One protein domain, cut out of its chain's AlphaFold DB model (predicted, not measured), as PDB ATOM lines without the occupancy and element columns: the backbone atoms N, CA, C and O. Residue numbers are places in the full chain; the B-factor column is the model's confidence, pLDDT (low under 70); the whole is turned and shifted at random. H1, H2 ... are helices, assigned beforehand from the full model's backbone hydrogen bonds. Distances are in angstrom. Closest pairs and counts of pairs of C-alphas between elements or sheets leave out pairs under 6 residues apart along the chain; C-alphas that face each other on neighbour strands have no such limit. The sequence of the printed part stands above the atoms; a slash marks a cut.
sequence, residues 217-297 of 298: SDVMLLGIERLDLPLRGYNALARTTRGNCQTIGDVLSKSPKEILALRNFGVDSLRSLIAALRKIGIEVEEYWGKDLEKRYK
ATOM      1  N   SER A 217     134.893 168.779 208.004       73.44
ATOM      2  CA  SER A 217     134.563 170.158 208.379       73.44
ATOM      3  C   SER A 217     135.441 170.689 209.520       73.44
ATOM      4  O   SER A 217     135.946 171.807 209.444       73.44
ATOM      5  N   ASP A 218     135.685 169.871 210.547       78.19
ATOM      6  CA  ASP A 218     136.513 170.241 211.699       78.19
ATOM      7  C   ASP A 218     138.004 170.269 211.346       78.19
ATOM      8  O   ASP A 218     138.762 171.074 211.890       78.19
ATOM      9  N   VAL A 219     138.439 169.413 210.414       81.75
ATOM     10  CA  VAL A 219     139.814 169.413 209.891       81.75
ATOM     11  C   VAL A 219     140.103 170.715 209.138       81.75
ATOM     12  O   VAL A 219     141.199 171.257 209.268       81.75
ATOM     13  N   MET A 220     139.120 171.275 208.424       83.44
ATOM     14  CA  MET A 220     139.274 172.554 207.710       83.44
ATOM     15  C   MET A 220     139.557 173.734 208.644       83.44
ATOM     16  O   MET A 220     140.222 174.684 208.232       83.44
ATOM     17  N   LEU A 221     139.095 173.666 209.896       85.88
ATOM     18  CA  LEU A 221     139.297 174.701 210.913       85.88
ATOM     19  C   LEU A 221     140.659 174.604 211.615       85.88
ATOM     20  O   LEU A 221     141.018 175.499 212.382       85.88
ATOM     21  N   LEU A 222     141.427 173.536 211.380       86.06
ATOM     22  CA  LEU A 222     142.757 173.399 211.961       86.06
ATOM     23  C   LEU A 222     143.708 174.445 211.378       86.06
ATOM     24  O   LEU A 222     143.700 174.725 210.176       86.06
ATOM     25  N   GLY A 223     144.556 174.994 212.244       87.25
ATOM     26  CA  GLY A 223     145.591 175.930 211.836       87.25
ATOM     27  C   GLY A 223     146.650 175.264 210.959       87.25
ATOM     28  O   GLY A 223     146.995 174.090 211.141       87.25
ATOM     29  N   ILE A 224     147.179 176.012 209.993       88.81
ATOM     30  CA  ILE A 224     148.171 175.504 209.031       88.81
ATOM     31  C   ILE A 224     149.483 175.046 209.686       88.81
ATOM     32  O   ILE A 224     150.246 174.298 209.078       88.81
ATOM     33  N   GLU A 225     149.755 175.439 210.931       86.94
ATOM     34  CA  GLU A 225     150.876 174.937 211.731       86.94
ATOM     35  C   GLU A 225     150.789 173.429 212.001       86.94
ATOM     36  O   GLU A 225     151.816 172.778 212.180       86.94
ATOM     37  N   ARG A 226     149.583 172.844 211.968       85.81
ATOM     38  CA  ARG A 226     149.369 171.398 212.142       85.81
ATOM     39  C   ARG A 226     149.851 170.565 210.956       85.81
ATOM     40  O   ARG A 226     150.038 169.363 211.113       85.81
ATOM     41  N   LEU A 227     150.070 171.187 209.796       86.00
ATOM     42  CA  LEU A 227     150.568 170.517 208.593       86.00
ATOM     43  C   LEU A 227     152.077 170.218 208.647       86.00
ATOM     44  O   LEU A 227     152.577 169.551 207.746       86.00
ATOM     45  N   ASP A 228     152.794 170.712 209.667       86.94
ATOM     46  CA  ASP A 228     154.245 170.525 209.850       86.94
ATOM     47  C   ASP A 228     155.049 170.827 208.569       86.94
ATOM     48  O   ASP A 228     155.908 170.071 208.109       86.94
ATOM     49  N   LEU A 229     154.693 171.940 207.918       89.19
ATOM     50  CA  LEU A 229     155.306 172.345 206.658       89.19
ATOM     51  C   LEU A 229     156.730 172.865 206.883       89.19
ATOM     52  O   LEU A 229     156.989 173.562 207.869       89.19
ATOM     53  N   PRO A 230     157.637 172.679 205.906       89.56
ATOM     54  CA  PRO A 230     158.928 173.353 205.919       89.56
ATOM     55  C   PRO A 230     158.753 174.864 206.100       89.56
ATOM     56  O   PRO A 230     157.887 175.474 205.466       89.56
ATOM     57  N   LEU A 231     159.625 175.486 206.902       86.06
ATOM     58  CA  LEU A 231     159.522 176.893 207.317       86.06
ATOM     59  C   LEU A 231     159.273 177.865 206.147       86.06
ATOM     60  O   LEU A 231     158.541 178.845 206.286       86.06
ATOM     61  N   ARG A 232     159.851 177.583 204.972       86.38
ATOM     62  CA  ARG A 232     159.643 178.357 203.739       86.38
ATOM     63  C   ARG A 232     158.199 178.284 203.227       86.38
ATOM     64  O   ARG A 232     157.640 179.324 202.895       86.38
ATOM     65  N   GLY A 233     157.612 177.089 203.176       85.25
ATOM     66  CA  GLY A 233     156.227 176.872 202.748       85.25
ATOM     67  C   GLY A 233     155.230 177.434 203.758       85.25
ATOM     68  O   GLY A 233     154.325 178.170 203.370       85.25
ATOM     69  N   TYR A 234     155.466 177.188 205.052       88.69
ATOM     70  CA  TYR A 234     154.654 177.748 206.135       88.69
ATOM     71  C   TYR A 234     154.638 179.281 206.100       88.69
ATOM     72  O   TYR A 234     153.576 179.886 206.022       88.69
ATOM     73  N   ASN A 235     155.805 179.936 206.073       87.56
ATOM     74  CA  ASN A 235     155.866 181.400 206.081       87.56
ATOM     75  C   ASN A 235     155.274 182.026 204.815       87.56
ATOM     76  O   ASN A 235     154.693 183.109 204.882       87.56
ATOM     77  N   ALA A 236     155.413 181.363 203.668       87.56
ATOM     78  CA  ALA A 236     154.831 181.844 202.426       87.56
ATOM     79  C   ALA A 236     153.288 181.800 202.453       87.56
ATOM     80  O   ALA A 236     152.665 182.750 201.981       87.56
ATOM     81  N   LEU A 237     152.680 180.778 203.068       86.75
ATOM     82  CA  LEU A 237     151.224 180.674 203.253       86.75
ATOM     83  C   LEU A 237     150.705 181.577 204.387       86.75
ATOM     84  O   LEU A 237     149.749 182.322 204.188       86.75
ATOM     85  N   ALA A 238     151.364 181.547 205.548       85.38
ATOM     86  CA  ALA A 238     150.910 182.191 206.782       85.38
ATOM     87  C   ALA A 238     151.168 183.703 206.822       85.38
ATOM     88  O   ALA A 238     150.343 184.475 207.298       85.38
ATOM     89  N   ARG A 239     152.360 184.133 206.382       75.62
ATOM     90  CA  ARG A 239     152.897 185.471 206.697       75.62
ATOM     91  C   ARG A 239     152.917 186.431 205.517       75.62
ATOM     92  O   ARG A 239     153.180 187.616 205.707       75.62
ATOM     93  N   THR A 240     152.688 185.956 204.294       67.06
ATOM     94  CA  THR A 240     152.618 186.863 203.143       67.06
ATOM     95  C   THR A 240     151.241 187.510 203.075       67.06
ATOM     96  O   THR A 240     150.227 186.851 203.285       67.06
ATOM     97  N   THR A 241     151.188 188.793 202.711       59.34
ATOM     98  CA  THR A 241     149.932 189.546 202.537       59.34
ATOM     99  C   THR A 241     148.988 188.929 201.501       59.34
ATOM    100  O   THR A 241     147.784 189.135 201.578       59.34
ATOM    101  N   ARG A 242     149.519 188.162 200.537       61.75
ATOM    102  CA  ARG A 242     148.734 187.420 199.532       61.75
ATOM    103  C   ARG A 242     148.376 185.994 199.969       61.75
ATOM    104  O   ARG A 242     147.419 185.426 199.440       61.75
ATOM    105  N   GLY A 243     149.147 185.422 200.892       66.00
ATOM    106  CA  GLY A 243     148.902 184.117 201.493       66.00
ATOM    107  C   GLY A 243     147.769 184.229 202.497       66.00
ATOM    108  O   GLY A 243     146.670 183.781 202.198       66.00
ATOM    109  N   ASN A 244     148.016 184.902 203.625       81.00
ATOM    110  CA  ASN A 244     147.086 185.081 204.747       81.00
ATOM    111  C   ASN A 244     146.213 183.846 205.051       81.00
ATOM    112  O   ASN A 244     145.040 183.979 205.389       81.00
ATOM    113  N   CYS A 245     146.772 182.646 204.889       87.44
ATOM    114  CA  CYS A 245     146.096 181.406 205.237       87.44
ATOM    115  C   CYS A 245     146.374 181.137 206.711       87.44
ATOM    116  O   CYS A 245     147.534 180.950 207.075       87.44
ATOM    117  N   GLN A 246     145.342 181.140 207.549       87.25
ATOM    118  CA  GLN A 246     145.469 180.767 208.959       87.25
ATOM    119  C   GLN A 246     145.042 179.314 209.159       87.25
ATOM    120  O   GLN A 246     145.630 178.604 209.968       87.25
ATOM    121  N   THR A 247     144.075 178.855 208.366       91.50
ATOM    122  CA  THR A 247     143.489 177.518 208.448       91.50
ATOM    123  C   THR A 247     143.747 176.689 207.193       91.50
ATOM    124  O   THR A 247     144.102 177.206 206.131       91.50
ATOM    125  N   ILE A 248     143.555 175.376 207.307       90.38
ATOM    126  CA  ILE A 248     143.600 174.457 206.164       90.38
ATOM    127  C   ILE A 248     142.524 174.815 205.131       90.38
ATOM    128  O   ILE A 248     142.807 174.801 203.931       90.38
ATOM    129  N   GLY A 249     141.331 175.215 205.584       88.62
ATOM    130  CA  GLY A 249     140.265 175.711 204.714       88.62
ATOM    131  C   GLY A 249     140.707 176.910 203.871       88.62
ATOM    132  O   GLY A 249     140.474 176.935 202.662       88.62
ATOM    133  N   ASP A 250     141.448 177.855 204.463       89.69
ATOM    134  CA  ASP A 250     141.986 179.008 203.729       89.69
ATOM    135  C   ASP A 250     142.964 178.585 202.626       89.69
ATOM    136  O   ASP A 250     143.004 179.204 201.561       89.69
ATOM    137  N   VAL A 251     143.766 177.542 202.862       90.44
ATOM    138  CA  VAL A 251     144.712 177.017 201.865       90.44
ATOM    139  C   VAL A 251     143.967 176.368 200.703       90.44
ATOM    140  O   VAL A 251     144.270 176.664 199.550       90.44
ATOM    141  N   LEU A 252     142.985 175.512 200.991       90.94
ATOM    142  CA  LEU A 252     142.218 174.803 199.961       90.94
ATOM    143  C   LEU A 252     141.304 175.730 199.155       90.94
ATOM    144  O   LEU A 252     141.047 175.454 197.985       90.94
ATOM    145  N   SER A 253     140.878 176.855 199.739       89.81
ATOM    146  CA  SER A 253     140.109 177.890 199.036       89.81
ATOM    147  C   SER A 253     140.889 178.587 197.911       89.81
ATOM    148  O   SER A 253     140.285 179.194 197.027       89.81
ATOM    149  N   LYS A 254     142.227 178.498 197.919       89.75
ATOM    150  CA  LYS A 254     143.092 179.053 196.874       89.75
ATOM    151  C   LYS A 254     143.425 177.987 195.846       89.75
ATOM    152  O   LYS A 254     143.724 176.840 196.171       89.75
ATOM    153  N   SER A 255     143.466 178.391 194.584       90.44
ATOM    154  CA  SER A 255     143.931 177.516 193.516       90.44
ATOM    155  C   SER A 255     145.447 177.272 193.617       90.44
ATOM    156  O   SER A 255     146.200 178.151 194.056       90.44
ATOM    157  N   PRO A 256     145.958 176.139 193.100       90.56
ATOM    158  CA  PRO A 256     147.398 175.872 193.056       90.56
ATOM    159  C   PRO A 256     148.193 176.967 192.336       90.56
ATOM    160  O   PRO A 256     149.334 177.253 192.690       90.56
ATOM    161  N   LYS A 257     147.582 177.614 191.334       90.06
ATOM    162  CA  LYS A 257     148.188 178.722 190.589       90.06
ATOM    163  C   LYS A 257     148.373 179.958 191.471       90.06
ATOM    164  O   LYS A 257     149.410 180.608 191.385       90.06
ATOM    165  N   GLU A 258     147.391 180.278 192.311       89.56
ATOM    166  CA  GLU A 258     147.473 181.392 193.263       89.56
ATOM    167  C   GLU A 258     148.491 181.109 194.366       89.56
ATOM    168  O   GLU A 258     149.265 181.995 194.725       89.56
ATOM    169  N   ILE A 259     148.548 179.862 194.840       89.44
ATOM    170  CA  ILE A 259     149.535 179.413 195.825       89.44
ATOM    171  C   ILE A 259     150.958 179.507 195.251       89.44
ATOM    172  O   ILE A 259     151.855 180.039 195.900       89.44
ATOM    173  N   LEU A 260     151.177 179.068 194.007       90.00
ATOM    174  CA  LEU A 260     152.475 179.187 193.327       90.00
ATOM    175  C   LEU A 260     152.869 180.636 193.007       90.00
ATOM    176  O   LEU A 260     154.050 180.921 192.829       90.00
ATOM    177  N   ALA A 261     151.907 181.559 192.940       89.31
ATOM    178  CA  ALA A 261     152.174 182.985 192.757       89.31
ATOM    179  C   ALA A 261     152.599 183.693 194.060       89.31
ATOM    180  O   ALA A 261     152.950 184.881 194.036       89.31
ATOM    181  N   LEU A 262     152.567 182.999 195.205       88.06
ATOM    182  CA  LEU A 262     153.024 183.547 196.477       88.06
ATOM    183  C   LEU A 262     154.539 183.746 196.470       88.06
ATOM    184  O   LEU A 262     155.325 182.913 196.016       88.06
ATOM    185  N   ARG A 263     154.971 184.876 197.037       82.75
ATOM    186  CA  ARG A 263     156.393 185.195 197.155       82.75
ATOM    187  C   ARG A 263     157.082 184.104 197.977       82.75
ATOM    188  O   ARG A 263     156.701 183.854 199.115       82.75
ATOM    189  N   ASN A 264     158.136 183.521 197.411       82.50
ATOM    190  CA  ASN A 264     158.940 182.448 198.005       82.50
ATOM    191  C   ASN A 264     158.256 181.071 198.106       82.50
ATOM    192  O   ASN A 264     158.862 180.176 198.700       82.50
ATOM    193  N   PHE A 265     157.085 180.873 197.491       88.25
ATOM    194  CA  PHE A 265     156.447 179.561 197.344       88.25
ATOM    195  C   PHE A 265     156.796 178.964 195.973       88.25
ATOM    196  O   PHE A 265     156.756 179.661 194.964       88.25
ATOM    197  N   GLY A 266     157.197 177.693 195.929       88.56
ATOM    198  CA  GLY A 266     157.624 177.026 194.694       88.56
ATOM    199  C   GLY A 266     157.052 175.619 194.561       88.56
ATOM    200  O   GLY A 266     156.349 175.146 195.450       88.56
ATOM    201  N   VAL A 267     157.391 174.941 193.462       89.38
ATOM    202  CA  VAL A 267     156.885 173.593 193.137       89.38
ATOM    203  C   VAL A 267     157.218 172.578 194.235       89.38
ATOM    204  O   VAL A 267     156.349 171.812 194.634       89.38
ATOM    205  N   ASP A 268     158.420 172.633 194.815       89.88
ATOM    206  CA  ASP A 268     158.785 171.736 195.921       89.88
ATOM    207  C   ASP A 268     157.961 172.006 197.187       89.88
ATOM    208  O   ASP A 268     157.550 171.075 197.873       89.88
ATOM    209  N   SER A 269     157.650 173.277 197.476       91.62
ATOM    210  CA  SER A 269     156.765 173.639 198.592       91.62
ATOM    211  C   SER A 269     155.325 173.196 198.340       91.62
ATOM    212  O   SER A 269     154.653 172.780 199.281       91.62
ATOM    213  N   LEU A 270     154.867 173.228 197.085       91.38
ATOM    214  CA  LEU A 270     153.565 172.693 196.689       91.38
ATOM    215  C   LEU A 270     153.516 171.172 196.867       91.38
ATOM    216  O   LEU A 270     152.550 170.660 197.423       91.38
ATOM    217  N   ARG A 271     154.573 170.452 196.470       92.56
ATOM    218  CA  ARG A 271     154.680 169.001 196.676       92.56
ATOM    219  C   ARG A 271     154.630 168.644 198.163       92.56
ATOM    220  O   ARG A 271     153.864 167.766 198.553       92.56
ATOM    221  N   SER A 272     155.396 169.348 199.001       91.31
ATOM    222  CA  SER A 272     155.360 169.153 200.457       91.31
ATOM    223  C   SER A 272     153.987 169.465 201.054       91.31
ATOM    224  O   SER A 272     153.535 168.738 201.933       91.31
ATOM    225  N   LEU A 273     153.308 170.503 200.560       91.88
ATOM    226  CA  LEU A 273     151.956 170.852 200.990       91.88
ATOM    227  C   LEU A 273     150.943 169.754 200.649       91.88
ATOM    228  O   LEU A 273     150.182 169.346 201.518       91.88
ATOM    229  N   ILE A 274     150.968 169.234 199.421       92.44
ATOM    230  CA  ILE A 274     150.086 168.137 198.993       92.44
ATOM    231  C   ILE A 274     150.330 166.890 199.847       92.44
ATOM    232  O   ILE A 274     149.378 166.273 200.320       92.44
ATOM    233  N   ALA A 275     151.594 166.542 200.098       92.00
ATOM    234  CA  ALA A 275     151.939 165.410 200.953       92.00
ATOM    235  C   ALA A 275     151.424 165.594 202.394       92.00
ATOM    236  O   ALA A 275     150.884 164.654 202.976       92.00
ATOM    237  N   ALA A 276     151.546 166.802 202.952       91.12
ATOM    238  CA  ALA A 276     151.044 167.122 204.285       91.12
ATOM    239  C   ALA A 276     149.508 167.054 204.367       91.12
ATOM    240  O   ALA A 276     148.980 166.487 205.322       91.12
ATOM    241  N   LEU A 277     148.795 167.561 203.356       90.62
ATOM    242  CA  LEU A 277     147.330 167.491 203.266       90.62
ATOM    243  C   LEU A 277     146.835 166.040 203.131       90.62
ATOM    244  O   LEU A 277     145.920 165.630 203.839       90.62
ATOM    245  N   ARG A 278     147.494 165.219 202.305       91.06
ATOM    246  CA  ARG A 278     147.166 163.787 202.192       91.06
ATOM    247  C   ARG A 278     147.415 163.037 203.505       91.06
ATOM    248  O   ARG A 278     146.633 162.165 203.868       91.06
ATOM    249  N   LYS A 279     148.463 163.397 204.257       89.44
ATOM    250  CA  LYS A 279     148.795 162.773 205.553       89.44
ATOM    251  C   LYS A 279     147.697 162.956 206.606       89.44
ATOM    252  O   LYS A 279     147.533 162.090 207.459       89.44
ATOM    253  N   ILE A 280     146.954 164.058 206.545       85.38
ATOM    254  CA  ILE A 280     145.821 164.330 207.442       85.38
ATOM    255  C   ILE A 280     144.472 163.869 206.862       85.38
ATOM    256  O   ILE A 280     143.432 164.167 207.442       85.38
ATOM    257  N   GLY A 281     144.485 163.138 205.741       85.50
ATOM    258  CA  GLY A 281     143.296 162.523 205.148       85.50
ATOM    259  C   GLY A 281     142.525 163.400 204.160       85.50
ATOM    260  O   GLY A 281     141.363 163.113 203.900       85.50
ATOM    261  N   ILE A 282     143.134 164.459 203.615       87.50
ATOM    262  CA  ILE A 282     142.488 165.314 202.609       87.50
ATOM    263  C   ILE A 282     142.854 164.842 201.199       87.50
ATOM    264  O   ILE A 282     144.031 164.823 200.825       87.50
ATOM    265  N   GLU A 283     141.834 164.530 200.398       89.44
ATOM    266  CA  GLU A 283     141.963 164.264 198.963       89.44
ATOM    267  C   GLU A 283     142.046 165.580 198.185       89.44
ATOM    268  O   GLU A 283     141.055 166.222 197.843       89.44
ATOM    269  N   VAL A 284     143.273 166.021 197.929       88.38
ATOM    270  CA  VAL A 284     143.567 167.334 197.340       88.38
ATOM    271  C   VAL A 284     143.000 167.476 195.915       88.38
ATOM    272  O   VAL A 284     142.687 168.579 195.464       88.38
ATOM    273  N   GLU A 285     142.823 166.365 195.204       90.44
ATOM    274  CA  GLU A 285     142.267 166.277 193.854       90.44
ATOM    275  C   GLU A 285     140.807 166.730 193.769       90.44
ATOM    276  O   GLU A 285     140.406 167.247 192.723       90.44
ATOM    277  N   GLU A 286     140.029 166.579 194.844       87.56
ATOM    278  CA  GLU A 286     138.647 167.073 194.905       87.56
ATOM    279  C   GLU A 286     138.592 168.606 194.855       87.56
ATOM    280  O   GLU A 286     137.669 169.182 194.283       87.56
ATOM    281  N   TYR A 287     139.624 169.269 195.387       88.56
ATOM    282  CA  TYR A 287     139.704 170.727 195.491       88.56
ATOM    283  C   TYR A 287     140.457 171.351 194.314       88.56
ATOM    284  O   TYR A 287     140.092 172.418 193.820       88.56
ATOM    285  N   TRP A 288     141.531 170.707 193.855       91.25
ATOM    286  CA  TRP A 288     142.467 171.287 192.887       91.25
ATOM    287  C   TRP A 288     142.474 170.597 191.516       91.25
ATOM    288  O   TRP A 288     143.173 171.054 190.604       91.25
ATOM    289  N   GLY A 289     141.654 169.558 191.346       88.69
ATOM    290  CA  GLY A 289     141.448 168.839 190.094       88.69
ATOM    291  C   GLY A 289     142.351 167.615 189.927       88.69
ATOM    292  O   GLY A 289     143.500 167.581 190.366       88.69
ATOM    293  N   LYS A 290     141.834 166.602 189.220       88.12
ATOM    294  CA  LYS A 290     142.494 165.297 189.017       88.12
ATOM    295  C   LYS A 290     143.776 165.354 188.177       88.12
ATOM    296  O   LYS A 290     144.545 164.402 188.169       88.12
ATOM    297  N   ASP A 291     144.010 166.440 187.445       87.62
ATOM    298  CA  ASP A 291     145.195 166.625 186.602       87.62
ATOM    299  C   ASP A 291     146.307 167.446 187.279       87.62
ATOM    300  O   ASP A 291     147.282 167.802 186.615       87.62
ATOM    301  N   LEU A 292     146.189 167.726 188.582       86.69
ATOM    302  CA  LEU A 292     147.135 168.521 189.372       86.69
ATOM    303  C   LEU A 292     148.597 168.093 189.170       86.69
ATOM    304  O   LEU A 292     149.441 168.921 188.819       86.69
ATOM    305  N   GLU A 293     148.894 166.805 189.344       84.88
ATOM    306  CA  GLU A 293     150.263 166.282 189.249       84.88
ATOM    307  C   GLU A 293     150.835 166.449 187.836       84.88
ATOM    308  O   GLU A 293     151.959 166.923 187.648       84.88
ATOM    309  N   LYS A 294     150.008 166.185 186.818       86.75
ATOM    310  CA  LYS A 294     150.370 166.359 185.407       86.75
ATOM    311  C   LYS A 294     150.591 167.830 185.046       86.75
ATOM    312  O   LYS A 294     151.510 168.147 184.292       86.75
ATOM    313  N   ARG A 295     149.755 168.730 185.570       84.19
ATOM    314  CA  ARG A 295     149.756 170.164 185.253       84.19
ATOM    315  C   ARG A 295     150.977 170.886 185.821       84.19
ATOM    316  O   ARG A 295     151.493 171.793 185.172       84.19
ATOM    317  N   TYR A 296     151.451 170.470 186.994       83.94
ATOM    318  CA  TYR A 296     152.563 171.127 187.691       83.94
ATOM    319  C   TYR A 296     153.846 170.289 187.770       83.94
ATOM    320  O   TYR A 296     154.817 170.751 188.367       83.94
ATOM    321  N   LYS A 297     153.886 169.119 187.112       81.88
ATOM    322  CA  LYS A 297     155.038 168.195 187.091       81.88
ATOM    323  C   LYS A 297     155.478 167.795 188.507       81.88
ATOM    324  O   LYS A 297     156.666 167.864 188.835       81.88
TER     325      LYS A 297
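This is residues 217 to 297 of the 298 residues of an uncharacterized protein of Candidatus Woykebacteria bacterium RBG_16_43_9 (UniProt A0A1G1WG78). One long helix, H6, runs along one side of a cluster of short helices. H2 and H3 pack on one side of H6, H5 meets its first residues, and H7 folds back at its last turns; H4 lies across the cluster from H6, with H1 at one far corner and H8 at another. The printed part has 81 residues, with eight named helices, H1 to H8 in order, and no named strand: the class is all helix. It is compact, with a radius of gyration of the C-alphas of 11.4 A and spans of 29 by 29 by 19 A.

H6, residues 267 to 279, is 18.3 A long, from C-alpha 267 at (156.885, 173.593, 193.137) to C-alpha 279 at (148.795, 162.773, 205.553). H3, residues 231 to 238, is 10.1 A long. The short helices are H1, residues 217 to 220, beginning at C-alpha (134.563, 170.158, 208.379), H2, 224 to 227, H4, 248 to 252, H5, 256 to 260, H7, 284 to 288, and H8, 292 to 296.

H6 is the hub. With residues 269 to 273 alone it touches H3, about perpendicular at 78 degrees; the closest C-alphas, of Gly 233 and Ser 269, are 5.3 A apart. H5 touches residues 267 to 270 alone, closest at Leu 260 and Val 267, C-alphas 7.1 A apart. H2 only just touches H6, with 3 pairs of C-alphas within 8 A, closest at Leu 227 and Ala 276, 5.5 A. H7 only just touches H6, only at the corner, with 3 such pairs, closest at Ile 274 and Val 284, 6.8 A. H1 only just touches H4, with 3 such pairs, closest at Met 220 and Gly 249, 4.5 A. H8 and H5 are near each other. In H3 to H8 every O i to N i+4 pair is within hydrogen-bond range; H1 and H2 are too short for one.

The two farthest C-alphas, of Asp 218 and Lys 297, are 30.9 A apart. The printed part has no cut and no long link. Mean pLDDT of the printed part is 86.4; residues 240 to 243 are under 70.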